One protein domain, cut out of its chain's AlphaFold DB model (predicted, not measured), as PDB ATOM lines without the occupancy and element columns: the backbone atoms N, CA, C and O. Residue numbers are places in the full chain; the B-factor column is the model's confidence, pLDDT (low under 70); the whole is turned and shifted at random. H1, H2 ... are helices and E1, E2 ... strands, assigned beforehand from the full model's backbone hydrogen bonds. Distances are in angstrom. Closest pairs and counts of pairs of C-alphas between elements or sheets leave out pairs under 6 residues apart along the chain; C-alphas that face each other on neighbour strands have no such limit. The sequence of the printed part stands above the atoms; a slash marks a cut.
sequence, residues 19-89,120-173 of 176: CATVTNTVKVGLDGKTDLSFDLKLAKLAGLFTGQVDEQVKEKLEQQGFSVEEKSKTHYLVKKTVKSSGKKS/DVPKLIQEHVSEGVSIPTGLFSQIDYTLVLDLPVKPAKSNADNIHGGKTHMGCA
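Overview. This is residues 19 to 89 and 120 to 173 of the 176 residues of the protein "Protein with hydrophobic anchor" of Listeria floridensis FSL S10-1187 (UniProt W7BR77). Picture one twisted sheet of seven strands, a single wall, with H1 packed along one face at its E3 edge. H2 and H3 form a loose arm held off the sheet, with residues 127 to 132 sticking out. The printed part has 125 residues with three named helices and seven named strands, in the order E1 E2 H1 E3 E4 H2 H3 E5 E6 E7. The sheet is mixed, ordered E3 E4 E2 E1 E5 E7 E6, and the class is mixed, helices and strands. The whole is compact, with a radius of gyration of the C-alphas of 16.0 A and spans of 44 by 32 by 29 A.

Arrangement. Start in the sheet with E1, residues 20 to 28, and E5, residues 143 to 150, which are parallel at 13 degrees; N 24 and O 146 are 2.8 A apart. On the other side of E1 find E2, residues 34 to 41, antiparallel at 169 degrees and a hairpin with E1; N 25 and O 37 are 2.7 A apart. Next comes E4, residues 75 to 82, antiparallel to E2 at 170 degrees, with N 38 and O 78 at 2.8 A. E3, residues 67 to 72, is an edge strand and a hairpin with E4, antiparallel at 161 degrees; N 69 and O 77 are 2.8 A apart. Beyond E5 look for E7, residues 167 to 172, antiparallel at 163 degrees, with N 147 and O 170 at 2.8 A. The other edge strand is E6, residues 162 to 164, a hairpin with E7, antiparallel at 162 degrees; N 164 and O 167 are 2.9 A apart. H1, residues 55 to 63, is on the sheet over E3 at a height of 8.8 A over the sheet, along the strands at 18 degrees on the local plane, which is only just fitted, to 6 C-alphas. Its closest C-alphas to E3 are those of Lys 58 and Val 68, 6.6 A apart. E2, H1 and E3 make a split strand-helix-strand unit, two strands running the same way with E4 between them, and its crossover is right-handed. H2, residues 121 to 128, and H3, residues 137 to 140, are not on the sheet. They are close but not clearly touching, the closest C-alphas being those of Pro 122 and Thr 137, 7.1 A apart. Every O i to N i+4 pair is within hydrogen-bond range in H1 and H2; H3 is too short for one.

Along the chain. Find C-alpha 20 at (87.478, 116.714, 116.332); from there E1 runs 26.1 A to C-alpha 28. E4 runs 23.1 A, E2 22.7 A, E5 21.9 A and H1 12.2 A. E7 ends at C-alpha 172, at (98.785, 113.382, 113.269).

Size, cuts and confidence. The C-alphas of Leu 45 and Lys 87 are the two farthest apart, at 45.0 A. Residues 90 to 119 are not printed, and C-alphas 89 and 120 are 22.0 A apart across this cut. The links E2 to H1 and E5 to E6 are long. Mean pLDDT of the printed part is 73.5, with 44 residues under 70, among them 43 to 57 and 124 to 142.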
ATOM      1  N   CYS A  19      85.364 116.080 111.984       70.44
ATOM      2  CA  CYS A  19      86.617 115.892 112.723       70.44
ATOM      3  C   CYS A  19      86.645 116.679 114.042       70.44
ATOM      4  O   CYS A  19      86.352 117.876 114.079       70.44
ATOM      5  N   ALA A  20      87.059 116.022 115.121       75.81
ATOM      6  CA  ALA A  20      87.478 116.714 116.332       75.81
ATOM      7  C   ALA A  20      88.958 117.096 116.202       75.81
ATOM      8  O   ALA A  20      89.753 116.329 115.672       75.81
ATOM      9  N   THR A  21      89.344 118.261 116.708       80.38
ATOM     10  CA  THR A  21      90.746 118.672 116.786       80.38
ATOM     11  C   THR A  21      91.182 118.675 118.239       80.38
ATOM     12  O   THR A  21      90.522 119.262 119.098       80.38
ATOM     13  N   VAL A  22      92.313 118.041 118.518       81.31
ATOM     14  CA  VAL A  22      92.925 118.011 119.844       81.31
ATOM     15  C   VAL A  22      94.339 118.545 119.731       81.31
ATOM     16  O   VAL A  22      95.184 117.951 119.072       81.31
ATOM     17  N   THR A  23      94.620 119.663 120.390       87.12
ATOM     18  CA  THR A  23      95.977 120.208 120.494       87.12
ATOM     19  C   THR A  23      96.480 120.069 121.923       87.12
ATOM     20  O   THR A  23      96.002 120.744 122.833       87.12
ATOM     21  N   ASN A  24      97.467 119.201 122.130       87.19
ATOM     22  CA  ASN A  24      98.176 119.061 123.395       87.19
ATOM     23  C   ASN A  24      99.445 119.914 123.356       87.19
ATOM     24  O   ASN A  24     100.317 119.690 122.526       87.19
ATOM     25  N   THR A  25      99.559 120.884 124.251       89.44
ATOM     26  CA  THR A  25     100.746 121.718 124.410       89.44
ATOM     27  C   THR A  25     101.438 121.391 125.723       89.44
ATOM     28  O   THR A  25     100.852 121.526 126.797       89.44
ATOM     29  N   VAL A  26     102.712 121.023 125.633       89.25
ATOM     30  CA  VAL A  26     103.608 120.827 126.770       89.25
ATOM     31  C   VAL A  26     104.654 121.929 126.731       89.25
ATOM     32  O   VAL A  26     105.513 121.944 125.849       89.25
ATOM     33  N   LYS A  27     104.595 122.853 127.686       90.62
ATOM     34  CA  LYS A  27     105.564 123.939 127.813       90.62
ATOM     35  C   LYS A  27     106.467 123.703 129.007       90.62
ATOM     36  O   LYS A  27     105.984 123.526 130.120       90.62
ATOM     37  N   VAL A  28     107.775 123.736 128.786       86.94
ATOM     38  CA  VAL A  28     108.776 123.561 129.840       86.94
ATOM     39  C   VAL A  28     109.466 124.896 130.107       86.94
ATOM     40  O   VAL A  28     110.032 125.514 129.211       86.94
ATOM     41  N   GLY A  29     109.409 125.363 131.351       83.81
ATOM     42  CA  GLY A  29     110.115 126.551 131.817       83.81
ATOM     43  C   GLY A  29     111.580 126.266 132.158       83.81
ATOM     44  O   GLY A  29     111.960 125.133 132.456       83.81
ATOM     45  N   LEU A  30     112.408 127.316 132.172       80.75
ATOM     46  CA  LEU A  30     113.810 127.241 132.624       80.75
ATOM     47  C   LEU A  30     113.936 126.822 134.097       80.75
ATOM     48  O   LEU A  30     114.922 126.206 134.485       80.75
ATOM     49  N   ASP A  31     112.925 127.132 134.906       78.31
ATOM     50  CA  ASP A  31     112.819 126.739 136.314       78.31
ATOM     51  C   ASP A  31     112.321 125.291 136.499       78.31
ATOM     52  O   ASP A  31     112.095 124.838 137.624       78.31
ATOM     53  N   GLY A  32     112.131 124.554 135.400       73.06
ATOM     54  CA  GLY A  32     111.630 123.185 135.393       73.06
ATOM     55  C   GLY A  32     110.124 123.064 135.634       73.06
ATOM     56  O   GLY A  32     109.621 121.941 135.727       73.06
ATOM     57  N   LYS A  33     109.374 124.171 135.740       84.81
ATOM     58  CA  LYS A  33     107.907 124.102 135.730       84.81
ATOM     59  C   LYS A  33     107.435 123.628 134.362       84.81
ATOM     60  O   LYS A  33     107.963 124.049 133.338       84.81
ATOM     61  N   THR A  34     106.452 122.737 134.354       86.81
ATOM     62  CA  THR A  34     105.852 122.225 133.122       86.81
ATOM     63  C   THR A  34     104.381 122.601 133.090       86.81
ATOM     64  O   THR A  34     103.619 122.164 133.952       86.81
ATOM     65  N   ASP A  35     103.986 123.393 132.104       90.06
ATOM     66  CA  ASP A  35     102.591 123.718 131.842       90.06
ATOM     67  C   ASP A  35     102.046 122.755 130.786       90.06
ATOM     68  O   ASP A  35     102.577 122.646 129.681       90.06
ATOM     69  N   LEU A  36     100.985 122.043 131.147       90.31
ATOM     70  CA  LEU A  36     100.231 121.158 130.273       90.31
ATOM     71  C   LEU A  36      98.941 121.868 129.873       90.31
ATOM     72  O   LEU A  36      98.233 122.391 130.736       90.31
ATOM     73  N   SER A  37      98.629 121.873 128.582       91.19
ATOM     74  CA  SER A  37      97.399 122.454 128.051       91.19
ATOM     75  C   SER A  37      96.812 121.555 126.973       91.19
ATOM     76  O   SER A  37      97.490 121.237 126.007       91.19
ATOM     77  N   PHE A  38      95.541 121.203 127.096       87.56
ATOM     78  CA  PHE A  38      94.789 120.445 126.104       87.56
ATOM     79  C   PHE A  38      93.668 121.339 125.572       87.56
ATOM     80  O   PHE A  38      92.736 121.664 126.306       87.56
ATOM     81  N   ASP A  39      93.795 121.776 124.323       88.75
ATOM     82  CA  ASP A  39      92.758 122.493 123.575       88.75
ATOM     83  C   ASP A  39      91.959 121.459 122.766       88.75
ATOM     84  O   ASP A  39      92.487 120.822 121.850       88.75
ATOM     85  N   LEU A  40      90.708 121.246 123.169       84.06
ATOM     86  CA  LEU A  40      89.788 120.252 122.628       84.06
ATOM     87  C   LEU A  40      88.682 120.975 121.856       84.06
ATOM     88  O   LEU A  40      87.859 121.668 122.457       84.06
ATOM     89  N   LYS A  41      88.621 120.780 120.538       83.75
ATOM     90  CA  LYS A  41      87.577 121.325 119.660       83.75
ATOM     91  C   LYS A  41      86.796 120.181 119.040       83.75
ATOM     92  O   LYS A  41      87.301 119.461 118.187       83.75
ATOM     93  N   LEU A  42      85.558 120.006 119.472       75.38
ATOM     94  CA  LEU A  42      84.662 118.973 118.967       75.38
ATOM     95  C   LEU A  42      83.895 119.513 117.751       75.38
ATOM     96  O   LEU A  42      83.400 120.643 117.771       75.38
ATOM     97  N   ALA A  43      83.761 118.715 116.689       67.56
ATOM     98  CA  ALA A  43      82.858 119.061 115.594       67.56
ATOM     99  C   ALA A  43      81.409 119.141 116.099       67.56
ATOM    100  O   ALA A  43      80.976 118.339 116.925       67.56
ATOM    101  N   LYS A  44      80.612 120.059 115.541       55.94
ATOM    102  CA  LYS A  44      79.177 120.202 115.862       55.94
ATOM    103  C   LYS A  44      78.381 118.895 115.717       55.94
ATOM    104  O   LYS A  44      77.430 118.698 116.462       55.94
ATOM    105  N   LEU A  45      78.769 118.019 114.784       47.94
ATOM    106  CA  LEU A  45      78.146 116.703 114.589       47.94
ATOM    107  C   LEU A  45      78.596 115.672 115.636       47.94
ATOM    108  O   LEU A  45      77.784 114.854 116.050       47.94
ATOM    109  N   ALA A  46      79.832 115.757 116.140       47.19
ATOM    110  CA  ALA A  46      80.244 114.998 117.323       47.19
ATOM    111  C   ALA A  46      79.478 115.469 118.573       47.19
ATOM    112  O   ALA A  46      79.142 114.651 119.418       47.19
ATOM    113  N   GLY A  47      79.081 116.747 118.620       40.59
ATOM    114  CA  GLY A  47      78.180 117.324 119.626       40.59
ATOM    115  C   GLY A  47      76.762 116.732 119.683       40.59
ATOM    116  O   GLY A  47      76.065 116.967 120.664       40.59
ATOM    117  N   LEU A  48      76.326 115.958 118.677       39.12
ATOM    118  CA  LEU A  48      75.100 115.143 118.766       39.12
ATOM    119  C   LEU A  48      75.325 113.826 119.533       39.12
ATOM    120  O   LEU A  48      74.362 113.247 120.027       39.12
ATOM    121  N   PHE A  49      76.577 113.371 119.643       41.19
ATOM    122  CA  PHE A  49      76.982 112.144 120.345       41.19
ATOM    123  C   PHE A  49      77.691 112.414 121.673       41.19
ATOM    124  O   PHE A  49      77.716 111.553 122.548       41.19
ATOM    125  N   THR A  50      78.243 113.611 121.851       46.53
ATOM    126  CA  THR A  50      78.799 114.076 123.113       46.53
ATOM    127  C   THR A  50      77.773 114.990 123.761       46.53
ATOM    128  O   THR A  50      77.731 116.194 123.494       46.53
ATOM    129  N   GLY A  51      76.975 114.423 124.668       44.78
ATOM    130  CA  GLY A  51      76.549 115.204 125.824       44.78
ATOM    131  C   GLY A  51      77.762 115.971 126.354       44.78
ATOM    132  O   GLY A  51      78.891 115.476 126.261       44.78
ATOM    133  N   GLN A  52      77.525 117.213 126.779       52.31
ATOM    134  CA  GLN A  52      78.476 118.093 127.466       52.31
ATOM    135  C   GLN A  52      79.516 117.271 128.225       52.31
ATOM    136  O   GLN A  52      79.112 116.286 128.838       52.31
ATOM    137  N   VAL A  53      80.806 117.643 128.182       55.72
ATOM    138  CA  VAL A  53      81.831 117.026 129.049       55.72
ATOM    139  C   VAL A  53      81.197 116.829 130.419       55.72
ATOM    140  O   VAL A  53      80.881 117.821 131.076       55.72
ATOM    141  N   ASP A  54      80.899 115.568 130.745       62.56
ATOM    142  CA  ASP A  54      80.011 115.242 131.855       62.56
ATOM    143  C   ASP A  54      80.594 115.904 133.102       62.56
ATOM    144  O   ASP A  54      81.821 115.943 133.269       62.56
ATOM    145  N   GLU A  55      79.743 116.471 133.948       66.94
ATOM    146  CA  GLU A  55      80.162 117.145 135.174       66.94
ATOM    147  C   GLU A  55      81.086 116.223 135.992       66.94
ATOM    148  O   GLU A  55      82.108 116.662 136.517       66.94
ATOM    149  N   GLN A  56      80.861 114.906 135.912       66.06
ATOM    150  CA  GLN A  56      81.727 113.870 136.481       66.06
ATOM    151  C   GLN A  56      83.156 113.824 135.903       66.06
ATOM    152  O   GLN A  56      84.116 113.538 136.622       66.06
ATOM    153  N   VAL A  57      83.334 114.054 134.598       69.94
ATOM    154  CA  VAL A  57      84.663 114.093 133.956       69.94
ATOM    155  C   VAL A  57      85.394 115.364 134.364       69.94
ATOM    156  O   VAL A  57      86.588 115.314 134.672       69.94
ATOM    157  N   LYS A  58      84.675 116.490 134.412       74.69
ATOM    158  CA  LYS A  58      85.220 117.764 134.880       74.69
ATOM    159  C   LYS A  58      85.692 117.657 136.330       74.69
ATOM    160  O   LYS A  58      86.854 117.955 136.599       74.69
ATOM    161  N   GLU A  59      84.854 117.143 137.227       79.00
ATOM    162  CA  GLU A  59      85.203 116.941 138.636       79.00
ATOM    163  C   GLU A  59      86.431 116.038 138.807       79.00
ATOM    164  O   GLU A  59      87.339 116.363 139.571       79.00
ATOM    165  N   LYS A  60      86.524 114.927 138.061       76.69
ATOM    166  CA  LYS A  60      87.701 114.039 138.107       76.69
ATOM    167  C   LYS A  60      88.984 114.743 137.661       76.69
ATOM    168  O   LYS A  60      90.040 114.523 138.255       76.69
ATOM    169  N   LEU A  61      88.917 115.580 136.625       78.75
ATOM    170  CA  LEU A  61      90.065 116.364 136.160       78.75
ATOM    171  C   LEU A  61      90.472 117.419 137.198       78.75
ATOM    172  O   LEU A  61      91.662 117.563 137.493       78.75
ATOM    173  N   GLU A  62      89.499 118.096 137.803       84.38
ATOM    174  CA  GLU A  62      89.725 119.090 138.856       84.38
ATOM    175  C   GLU A  62      90.320 118.472 140.125       84.38
ATOM    176  O   GLU A  62      91.305 118.992 140.657       84.38
ATOM    177  N   GLN A  63      89.845 117.296 140.546       84.31
ATOM    178  CA  GLN A  63      90.443 116.515 141.639       84.31
ATOM    179  C   GLN A  63      91.900 116.127 141.356       84.31
ATOM    180  O   GLN A  63      92.726 116.057 142.267       84.31
ATOM    181  N   GLN A  64      92.251 115.905 140.088       78.88
ATOM    182  CA  GLN A  64      93.630 115.656 139.669       78.88
ATOM    183  C   GLN A  64      94.463 116.941 139.531       78.88
ATOM    184  O   GLN A  64      95.638 116.870 139.154       78.88
ATOM    185  N   GLY A  65      93.903 118.111 139.843       82.69
ATOM    186  CA  GLY A  65      94.576 119.407 139.802       82.69
ATOM    187  C   GLY A  65      94.661 120.024 138.407       82.69
ATOM    188  O   GLY A  65      95.551 120.840 138.164       82.69
ATOM    189  N   PHE A  66      93.799 119.608 137.478       86.25
ATOM    190  CA  PHE A  66      93.584 120.328 136.225       86.25
ATOM    191  C   PHE A  66      92.525 121.418 136.415       86.25
ATOM    192  O   PHE A  66      91.603 121.278 137.202       86.25
ATOM    193  N   SER A  67      92.642 122.505 135.666       89.38
ATOM    194  CA  SER A  67      91.589 123.501 135.496       89.38
ATOM    195  C   SER A  67      90.932 123.269 134.142       89.38
ATOM    196  O   SER A  67      91.635 123.173 133.135       89.38
ATOM    197  N   VAL A  68      89.605 123.161 134.116       86.06
ATOM    198  CA  VAL A  68      88.824 122.969 132.889       86.06
ATOM    199  C   VAL A  68      88.060 124.254 132.587       86.06
ATOM    200  O   VAL A  68      87.203 124.675 133.359       86.06
ATOM    201  N   GLU A  69      88.365 124.882 131.457       88.38
ATOM    202  CA  GLU A  69      87.718 126.106 130.988       88.38
ATOM    203  C   GLU A  69      86.856 125.798 129.753       88.38
ATOM    204  O   GLU A  69      87.371 125.402 128.707       88.38
ATOM    205  N   GLU A  70      85.540 125.990 129.856       86.19
ATOM    206  CA  GLU A  70      84.627 125.891 128.713       86.19
ATOM    207  C   GLU A  70      84.647 127.211 127.929       86.19
ATOM    208  O   GLU A  70      84.209 128.250 128.419       86.19
ATOM    209  N   LYS A  71      85.180 127.186 126.703       85.12
ATOM    210  CA  LYS A  71      85.184 128.344 125.793       85.12
ATOM    211  C   LYS A  71      83.895 128.421 124.981       85.12
ATOM    212  O   LYS A  71      83.453 129.508 124.617       85.12
ATOM    213  N   SER A  72      83.317 127.267 124.667       81.69
ATOM    214  CA  SER A  72      81.985 127.108 124.087       81.69
ATOM    215  C   SER A  72      81.508 125.670 124.301       81.69
ATOM    216  O   SER A  72      82.296 124.810 124.688       81.69
ATOM    217  N   LYS A  73      80.256 125.372 123.934       75.38
ATOM    218  CA  LYS A  73      79.663 124.023 124.038       75.38
ATOM    219  C   LYS A  73      80.464 122.906 123.356       75.38
ATOM    220  O   LYS A  73      80.208 121.733 123.594       75.38
ATOM    221  N   THR A  74      81.371 123.251 122.446       76.88
ATOM    222  CA  THR A  74      82.189 122.296 121.690       76.88
ATOM    223  C   THR A  74      83.679 122.631 121.759       76.88
ATOM    224  O   THR A  74      84.449 122.132 120.943       76.88
ATOM    225  N   HIS A  75      84.097 123.505 122.676       84.31
ATOM    226  CA  HIS A  75      85.484 123.944 122.805       84.31
ATOM    227  C   HIS A  75      85.866 124.040 124.280       84.31
ATOM    228  O   HIS A  75      85.363 124.895 125.013       84.31
ATOM    229  N   TYR A  76      86.791 123.179 124.692       84.44
ATOM    230  CA  TYR A  76      87.251 123.061 126.067       84.44
ATOM    231  C   TYR A  76      88.763 123.233 126.133       84.44
ATOM    232  O   TYR A  76      89.497 122.722 125.290       84.44
ATOM    233  N   LEU A  77      89.224 123.929 127.164       87.81
ATOM    234  CA  LEU A  77      90.632 124.157 127.423       87.81
ATOM    235  C   LEU A  77      90.983 123.619 128.809       87.81
ATOM    236  O   LEU A  77      90.564 124.172 129.822       87.81
ATOM    237  N   VAL A  78      91.758 122.539 128.853       88.38
ATOM    238  CA  VAL A  78      92.169 121.878 130.097       88.38
ATOM    239  C   VAL A  78      93.625 122.208 130.384       88.38
ATOM    240  O   VAL A  78      94.493 121.931 129.562       88.38
ATOM    241  N   LYS A  79      93.921 122.795 131.543       91.56
ATOM    242  CA  LYS A  79      95.263 123.268 131.905       91.56
ATOM    243  C   LYS A  79      95.737 122.673 133.215       91.56
ATOM    244  O   LYS A  79      94.957 122.512 134.144       91.56
ATOM    245  N   LYS A  80      97.036 122.420 133.331       90.88
ATOM    246  CA  LYS A  80      97.676 122.083 134.603       90.88
ATOM    247  C   LYS A  80      99.124 122.520 134.611       90.88
ATOM    248  O   LYS A  80      99.891 122.149 133.730       90.88
ATOM    249  N   THR A  81      99.513 123.223 135.664       89.06
ATOM    250  CA  THR A  81     100.915 123.533 135.929       89.06
ATOM    251  C   THR A  81     101.471 122.509 136.904       89.06
ATOM    252  O   THR A  81     101.051 122.417 138.058       89.06
ATOM    253  N   VAL A  82     102.452 121.740 136.449       85.62
ATOM    254  CA  VAL A  82     103.217 120.819 137.282       85.62
ATOM    255  C   VAL A  82     104.501 121.523 137.696       85.62
ATOM    256  O   VAL A  82     105.379 121.807 136.880       85.62
ATOM    257  N   LYS A  83     104.627 121.820 138.991       80.62
ATOM    258  CA  LYS A  83     105.898 122.293 139.548       80.62
ATOM    259  C   LYS A  83     106.904 121.145 139.530       80.62
ATOM    260  O   LYS A  83     106.538 120.009 139.839       80.62
ATOM    261  N   SER A  84     108.163 121.451 139.214       65.62
ATOM    262  CA  SER A  84     109.263 120.493 139.334       65.62
ATOM    263  C   SER A  84     109.341 119.998 140.779       65.62
ATOM    264  O   SER A  84     109.831 120.687 141.672       65.62
ATOM    265  N   SER A  85     108.787 118.815 141.042       52.44
ATOM    266  CA  SER A  85     109.001 118.129 142.307       52.44
ATOM    267  C   SER A  85     110.342 117.430 142.164       52.44
ATOM    268  O   SER A  85     110.460 116.423 141.470       52.44
ATOM    269  N   GLY A  86     111.380 118.005 142.770       49.22
ATOM    270  CA  GLY A  86     112.782 117.617 142.579       49.22
ATOM    271  C   GLY A  86     113.168 116.173 142.941       49.22
ATOM    272  O   GLY A  86     114.349 115.924 143.145       49.22
ATOM    273  N   LYS A  87     112.232 115.217 143.066       44.09
ATOM    274  CA  LYS A  87     112.501 113.840 143.525       44.09
ATOM    275  C   LYS A  87     111.645 112.707 142.931       44.09
ATOM    276  O   LYS A  87     111.749 111.588 143.424       44.09
ATOM    277  N   LYS A  88     110.856 112.894 141.869       46.88
ATOM    278  CA  LYS A  88     110.232 111.744 141.169       46.88
ATOM    279  C   LYS A  88     110.621 111.703 139.698       46.88
ATOM    280  O   LYS A  88     109.827 111.993 138.813       46.88
ATOM    281  N   SER A  89     111.864 111.291 139.448       54.28
ATOM    282  CA  SER A  89     112.249 110.761 138.139       54.28
ATOM    283  C   SER A  89     111.365 109.545 137.855       54.28
ATOM    284  O   SER A  89     111.451 108.528 138.544       54.28
ATOM    285  N   ASP A 120     101.490 104.379 121.460       75.06
ATOM    286  CA  ASP A 120     100.250 103.679 121.118       75.06
ATOM    287  C   ASP A 120      99.098 104.272 121.945       75.06
ATOM    288  O   ASP A 120      98.814 103.852 123.069       75.06
ATOM    289  N   VAL A 121      98.486 105.332 121.416       68.44
ATOM    290  CA  VAL A 121      97.427 106.094 122.098       68.44
ATOM    291  C   VAL A 121      96.227 105.217 122.503       68.44
ATOM    292  O   VAL A 121      95.816 105.319 123.663       68.44
ATOM    293  N   PRO A 122      95.684 104.330 121.638       67.50
ATOM    294  CA  PRO A 122      94.637 103.388 122.037       67.50
ATOM    295  C   PRO A 122      95.010 102.551 123.264       67.50
ATOM    296  O   PRO A 122      94.225 102.459 124.210       67.50
ATOM    297  N   LYS A 123      96.225 101.992 123.286       70.06
ATOM    298  CA  LYS A 123      96.707 101.182 124.409       70.06
ATOM    299  C   LYS A 123      96.858 101.996 125.698       70.06
ATOM    300  O   LYS A 123      96.463 101.540 126.767       70.06
ATOM    301  N   LEU A 124      97.379 103.222 125.607       68.62
ATOM    302  CA  LEU A 124      97.562 104.105 126.768       68.62
ATOM    303  C   LEU A 124      96.242 104.458 127.457       68.62
ATOM    304  O   LEU A 124      96.185 104.516 128.687       68.62
ATOM    305  N   ILE A 125      95.195 104.689 126.665       65.12
ATOM    306  CA  ILE A 125      93.857 105.005 127.161       65.12
ATOM    307  C   ILE A 125      93.242 103.785 127.845       65.12
ATOM    308  O   ILE A 125      92.738 103.924 128.953       65.12
ATOM    309  N   GLN A 126      93.339 102.595 127.243       66.31
ATOM    310  CA  GLN A 126      92.837 101.354 127.851       66.31
ATOM    311  C   GLN A 126      93.500 101.043 129.201       66.31
ATOM    312  O   GLN A 126      92.847 100.534 130.104       66.31
ATOM    313  N   GLU A 127      94.785 101.364 129.358       66.56
ATOM    314  CA  GLU A 127      95.517 101.125 130.607       66.56
ATOM    315  C   GLU A 127      95.200 102.139 131.728       66.56
ATOM    316  O   GLU A 127      95.433 101.832 132.897       66.56
ATOM    317  N   HIS A 128      94.715 103.348 131.406       61.69
ATOM    318  CA  HIS A 128      94.528 104.439 132.386       61.69
ATOM    319  C   HIS A 128      93.079 104.883 132.584       61.69
ATOM    320  O   HIS A 128      92.770 105.509 133.600       61.69
ATOM    321  N   VAL A 129      92.195 104.589 131.636       57.22
ATOM    322  CA  VAL A 129      90.758 104.793 131.782       57.22
ATOM    323  C   VAL A 129      90.182 103.466 132.261       57.22
ATOM    324  O   VAL A 129      90.131 102.501 131.508       57.22
ATOM    325  N   SER A 130      89.822 103.416 133.545       44.19
ATOM    326  CA  SER A 130      89.259 102.242 134.215       44.19
ATOM    327  C   SER A 130      88.126 101.578 133.419       44.19
ATOM    328  O   SER A 130      87.400 102.246 132.680       44.19
ATOM    329  N   GLU A 131      87.972 100.266 133.626       45.75
ATOM    330  CA  GLU A 131      86.917  99.401 133.081       45.75
ATOM    331  C   GLU A 131      85.566 100.128 132.942       45.75
ATOM    332  O   GLU A 131      84.987 100.581 133.928       45.75
ATOM    333  N   GLY A 132      85.067 100.251 131.706       43.62
ATOM    334  CA  GLY A 132      83.721 100.769 131.424       43.62
ATOM    335  C   GLY A 132      83.631 101.820 130.318       43.62
ATOM    336  O   GLY A 132      82.552 102.009 129.765       43.62
ATOM    337  N   VAL A 133      84.736 102.467 129.929       49.75
ATOM    338  CA  VAL A 133      84.744 103.418 128.801       49.75
ATOM    339  C   VAL A 133      85.450 102.790 127.600       49.75
ATOM    340  O   VAL A 133      86.646 102.979 127.379       49.75
ATOM    341  N   SER A 134      84.713 102.018 126.802       47.41
ATOM    342  CA  SER A 134      85.209 101.542 125.509       47.41
ATOM    343  C   SER A 134      85.211 102.705 124.516       47.41
ATOM    344  O   SER A 134      84.174 103.012 123.927       47.41
ATOM    345  N   ILE A 135      86.354 103.371 124.330       56.03
ATOM    346  CA  ILE A 135      86.501 104.349 123.243       56.03
ATOM    347  C   ILE A 135      86.617 103.563 121.928       56.03
ATOM    348  O   ILE A 135      87.588 102.818 121.765       56.03
ATOM    349  N   PRO A 136      85.654 103.682 120.993       56.41
ATOM    350  CA  PRO A 136      85.721 102.968 119.724       56.41
ATOM    351  C   PRO A 136      86.991 103.373 118.977       56.41
ATOM    352  O   PRO A 136      87.277 104.560 118.831       56.41
ATOM    353  N   THR A 137      87.745 102.405 118.458       57.84
ATOM    354  CA  THR A 137      88.991 102.673 117.717       57.84
ATOM    355  C   THR A 137      88.774 103.587 116.505       57.84
ATOM    356  O   THR A 137      89.633 104.409 116.194       57.84
ATOM    357  N   GLY A 138      87.593 103.524 115.878       57.91
ATOM    358  CA  GLY A 138      87.182 104.414 114.784       57.91
ATOM    359  C   GLY A 138      86.889 105.868 115.188       57.91
ATOM    360  O   GLY A 138      86.689 106.709 114.312       57.91
ATOM    361  N   LEU A 139      86.867 106.189 116.487       61.34
ATOM    362  CA  LEU A 139      86.797 107.573 116.962       61.34
ATOM    363  C   LEU A 139      88.154 108.271 116.791       61.34
ATOM    364  O   LEU A 139      88.203 109.442 116.430       61.34
ATOM    365  N   PHE A 140      89.265 107.545 116.978       63.22
ATOM    366  CA  PHE A 140      90.613 108.108 116.836       63.22
ATOM    367  C   PHE A 140      90.940 108.501 115.396       63.22
ATOM    368  O   PHE A 140      91.615 109.501 115.184       63.22
ATOM    369  N   SER A 141      90.415 107.779 114.399       65.75
ATOM    370  CA  SER A 141      90.582 108.149 112.986       65.75
ATOM    371  C   SER A 141      89.861 109.443 112.602       65.75
ATOM    372  O   SER A 141      90.106 109.955 111.515       65.75
ATOM    373  N   GLN A 142      88.986 109.958 113.471       68.38
ATOM    374  CA  GLN A 142      88.236 111.206 113.294       68.38
ATOM    375  C   GLN A 142      88.795 112.349 114.161       68.38
ATOM    376  O   GLN A 142      88.199 113.425 114.220       68.38
ATOM    377  N   ILE A 143      89.920 112.123 114.852       73.56
ATOM    378  CA  ILE A 143      90.589 113.125 115.683       73.56
ATOM    379  C   ILE A 143      91.866 113.590 114.987       73.56
ATOM    380  O   ILE A 143      92.812 112.824 114.830       73.56
ATOM    381  N   ASP A 144      91.901 114.862 114.612       80.62
ATOM    382  CA  ASP A 144      93.129 115.541 114.216       80.62
ATOM    383  C   ASP A 144      93.905 115.932 115.477       80.62
ATOM    384  O   ASP A 144      93.470 116.789 116.255       80.62
ATOM    385  N   TYR A 145      95.023 115.251 115.724       79.25
ATOM    386  CA  TYR A 145      95.807 115.417 116.941       79.25
ATOM    387  C   TYR A 145      97.095 116.182 116.660       79.25
ATOM    388  O   TYR A 145      97.898 115.786 115.822       79.25
ATOM    389  N   THR A 146      97.357 117.239 117.421       86.06
ATOM    390  CA  THR A 146      98.618 117.983 117.363       86.06
ATOM    391  C   THR A 146      99.285 117.999 118.732       86.06
ATOM    392  O   THR A 146      98.701 118.461 119.712       86.06
ATOM    393  N   LEU A 147     100.538 117.553 118.800       84.56
ATOM    394  CA  LEU A 147     101.418 117.763 119.945       84.56
ATOM    395  C   LEU A 147     102.310 118.980 119.687       84.56
ATOM    396  O   LEU A 147     103.036 119.041 118.694       84.56
ATOM    397  N   VAL A 148     102.289 119.934 120.609       88.19
ATOM    398  CA  VAL A 148     103.163 121.103 120.615       88.19
ATOM    399  C   VAL A 148     104.079 121.013 121.821       88.19
ATOM    400  O   VAL A 148     103.629 121.096 122.962       88.19
ATOM    401  N   LEU A 149     105.375 120.870 121.584       85.44
ATOM    402  CA  LEU A 149     106.376 120.918 122.642       85.44
ATOM    403  C   LEU A 149     107.085 122.274 122.584       85.44
ATOM    404  O   LEU A 149     107.781 122.573 121.613       85.44
ATOM    405  N   ASP A 150     106.871 123.093 123.614       89.19
ATOM    406  CA  ASP A 150     107.444 124.431 123.783       89.19
ATOM    407  C   ASP A 150     108.584 124.365 124.803       89.19
ATOM    408  O   ASP A 150     108.376 124.321 126.019       89.19
ATOM    409  N   LEU A 151     109.807 124.268 124.285       85.38
ATOM    410  CA  LEU A 151     111.021 124.179 125.081       85.38
ATOM    411  C   LEU A 151     111.611 125.573 125.314       85.38
ATOM    412  O   LEU A 151     111.561 126.429 124.431       85.38
ATOM    413  N   PRO A 152     112.284 125.795 126.457       81.31
ATOM    414  CA  PRO A 152     112.895 127.088 126.748       81.31
ATOM    415  C   PRO A 152     114.133 127.353 125.875       81.31
ATOM    416  O   PRO A 152     114.659 128.463 125.848       81.31
ATOM    417  N   VAL A 153     114.611 126.326 125.168       82.50
ATOM    418  CA  VAL A 153     115.743 126.371 124.248       82.50
ATOM    419  C   VAL A 153     115.390 125.643 122.957       82.50
ATOM    420  O   VAL A 153     114.665 124.647 122.964       82.50
ATOM    421  N   LYS A 154     115.930 126.123 121.836       81.62
ATOM    422  CA  LYS A 154     115.727 125.501 120.524       81.62
ATOM    423  C   LYS A 154     116.304 124.074 120.504       81.62
ATOM    424  O   LYS A 154     117.455 123.887 120.910       81.62
ATOM    425  N   PRO A 155     115.565 123.071 119.999       79.56
ATOM    426  CA  PRO A 155     116.095 121.721 119.856       79.56
ATOM    427  C   PRO A 155     117.216 121.677 118.813       79.56
ATOM    428  O   PRO A 155     117.126 122.284 117.747       79.56
ATOM    429  N   ALA A 156     118.271 120.912 119.102       79.75
ATOM    430  CA  ALA A 156     119.393 120.735 118.176       79.75
ATOM    431  C   ALA A 156     119.025 119.875 116.951       79.75
ATOM    432  O   ALA A 156     119.537 120.105 115.859       79.75
ATOM    433  N   LYS A 157     118.155 118.875 117.138       80.56
ATOM    434  CA  LYS A 157     117.567 118.028 116.089       80.56
ATOM    435  C   LYS A 157     116.131 117.691 116.490       80.56
ATOM    436  O   LYS A 157     115.880 117.478 117.674       80.56
ATOM    437  N   SER A 158     115.219 117.635 115.525       80.44
ATOM    438  CA  SER A 158     113.816 117.257 115.727       80.44
ATOM    439  C   SER A 158     113.249 116.654 114.440       80.44
ATOM    440  O   SER A 158     113.692 117.021 113.355       80.44
ATOM    441  N   ASN A 159     112.301 115.728 114.577       77.50
ATOM    442  CA  ASN A 159     111.490 115.160 113.496       77.50
ATOM    443  C   ASN A 159     110.093 115.806 113.414       77.50
ATOM    444  O   ASN A 159     109.205 115.241 112.788       77.50
ATOM    445  N   ALA A 160     109.887 116.937 114.092       78.81
ATOM    446  CA  ALA A 160     108.644 117.696 114.042       78.81
ATOM    447  C   ALA A 160     108.367 118.244 112.636       78.81
ATOM    448  O   ALA A 160     109.297 118.655 111.942       78.81
ATOM    449  N   ASP A 161     107.087 118.328 112.272       78.94
ATOM    450  CA  ASP A 161     106.633 118.883 110.992       78.94
ATOM    451  C   ASP A 161     106.983 120.367 110.870       78.94
ATOM    452  O   ASP A 161     107.279 120.870 109.786       78.94
ATOM    453  N   ASN A 162     106.963 121.087 112.000       80.06
ATOM    454  CA  ASN A 162     107.344 122.491 112.048       80.06
ATOM    455  C   ASN A 162     108.104 122.853 113.331       80.06
ATOM    456  O   ASN A 162     107.813 122.346 114.418       80.06
ATOM    457  N   ILE A 163     109.077 123.760 113.206       81.00
ATOM    458  CA  ILE A 163     109.935 124.231 114.296       81.00
ATOM    459  C   ILE A 163     110.025 125.759 114.251       81.00
ATOM    460  O   ILE A 163     110.624 126.326 113.338       81.00
ATOM    461  N   HIS A 164     109.529 126.419 115.299       82.12
ATOM    462  CA  HIS A 164     109.594 127.873 115.476       82.12
ATOM    463  C   HIS A 164     110.278 128.209 116.801       82.12
ATOM    464  O   HIS A 164     109.663 128.210 117.868       82.12
ATOM    465  N   GLY A 165     111.584 128.481 116.749       83.31
ATOM    466  CA  GLY A 165     112.381 128.718 117.955       83.31
ATOM    467  C   GLY A 165     112.417 127.481 118.862       83.31
ATOM    468  O   GLY A 165     112.906 126.434 118.446       83.31
ATOM    469  N   GLY A 166     111.922 127.612 120.095       74.56
ATOM    470  CA  GLY A 166     111.775 126.508 121.056       74.56
ATOM    471  C   GLY A 166     110.535 125.630 120.843       74.56
ATOM    472  O   GLY A 166     110.436 124.565 121.448       74.56
ATOM    473  N   LYS A 167     109.608 126.047 119.972       83.38
ATOM    474  CA  LYS A 167     108.346 125.348 119.722       83.38
ATOM    475  C   LYS A 167     108.492 124.336 118.601       83.38
ATOM    476  O   LYS A 167     108.980 124.662 117.521       83.38
ATOM    477  N   THR A 168     108.023 123.124 118.851       84.19
ATOM    478  CA  THR A 168     107.977 122.031 117.878       84.19
ATOM    479  C   THR A 168     106.552 121.520 117.750       84.19
ATOM    480  O   THR A 168     105.910 121.252 118.762       84.19
ATOM    481  N   HIS A 169     106.062 121.420 116.517       81.88
ATOM    482  CA  HIS A 169     104.709 120.979 116.188       81.88
ATOM    483  C   HIS A 169     104.779 119.616 115.506       81.88
ATOM    484  O   HIS A 169     105.450 119.475 114.486       81.88
ATOM    485  N   MET A 170     104.105 118.632 116.087       81.12
ATOM    486  CA  MET A 170     104.001 117.267 115.581       81.12
ATOM    487  C   MET A 170     102.519 116.953 115.391       81.12
ATOM    488  O   MET A 170     101.781 116.834 116.371       81.12
ATOM    489  N   GLY A 171     102.080 116.888 114.141       75.44
ATOM    490  CA  GLY A 171     100.701 116.619 113.761       75.44
ATOM    491  C   GLY A 171     100.485 115.154 113.397       75.44
ATOM    492  O   GLY A 171     101.311 114.519 112.747       75.44
ATOM    493  N   CYS A 172      99.336 114.622 113.784       69.31
ATOM    494  CA  CYS A 172      98.785 113.382 113.269       69.31
ATOM    495  C   CYS A 172      97.392 113.701 112.730       69.31
ATOM    496  O   CYS A 172      96.421 113.780 113.483       69.31
ATOM    497  N   ALA A 173      97.332 113.939 111.421       63.66
ATOM    498  CA  ALA A 173      96.091 114.293 110.761       63.66
ATOM    499  C   ALA A 173      95.172 113.070 110.658       63.66
ATOM    500  O   ALA A 173      95.561 112.018 110.136       63.66
TER     501      ALA A 173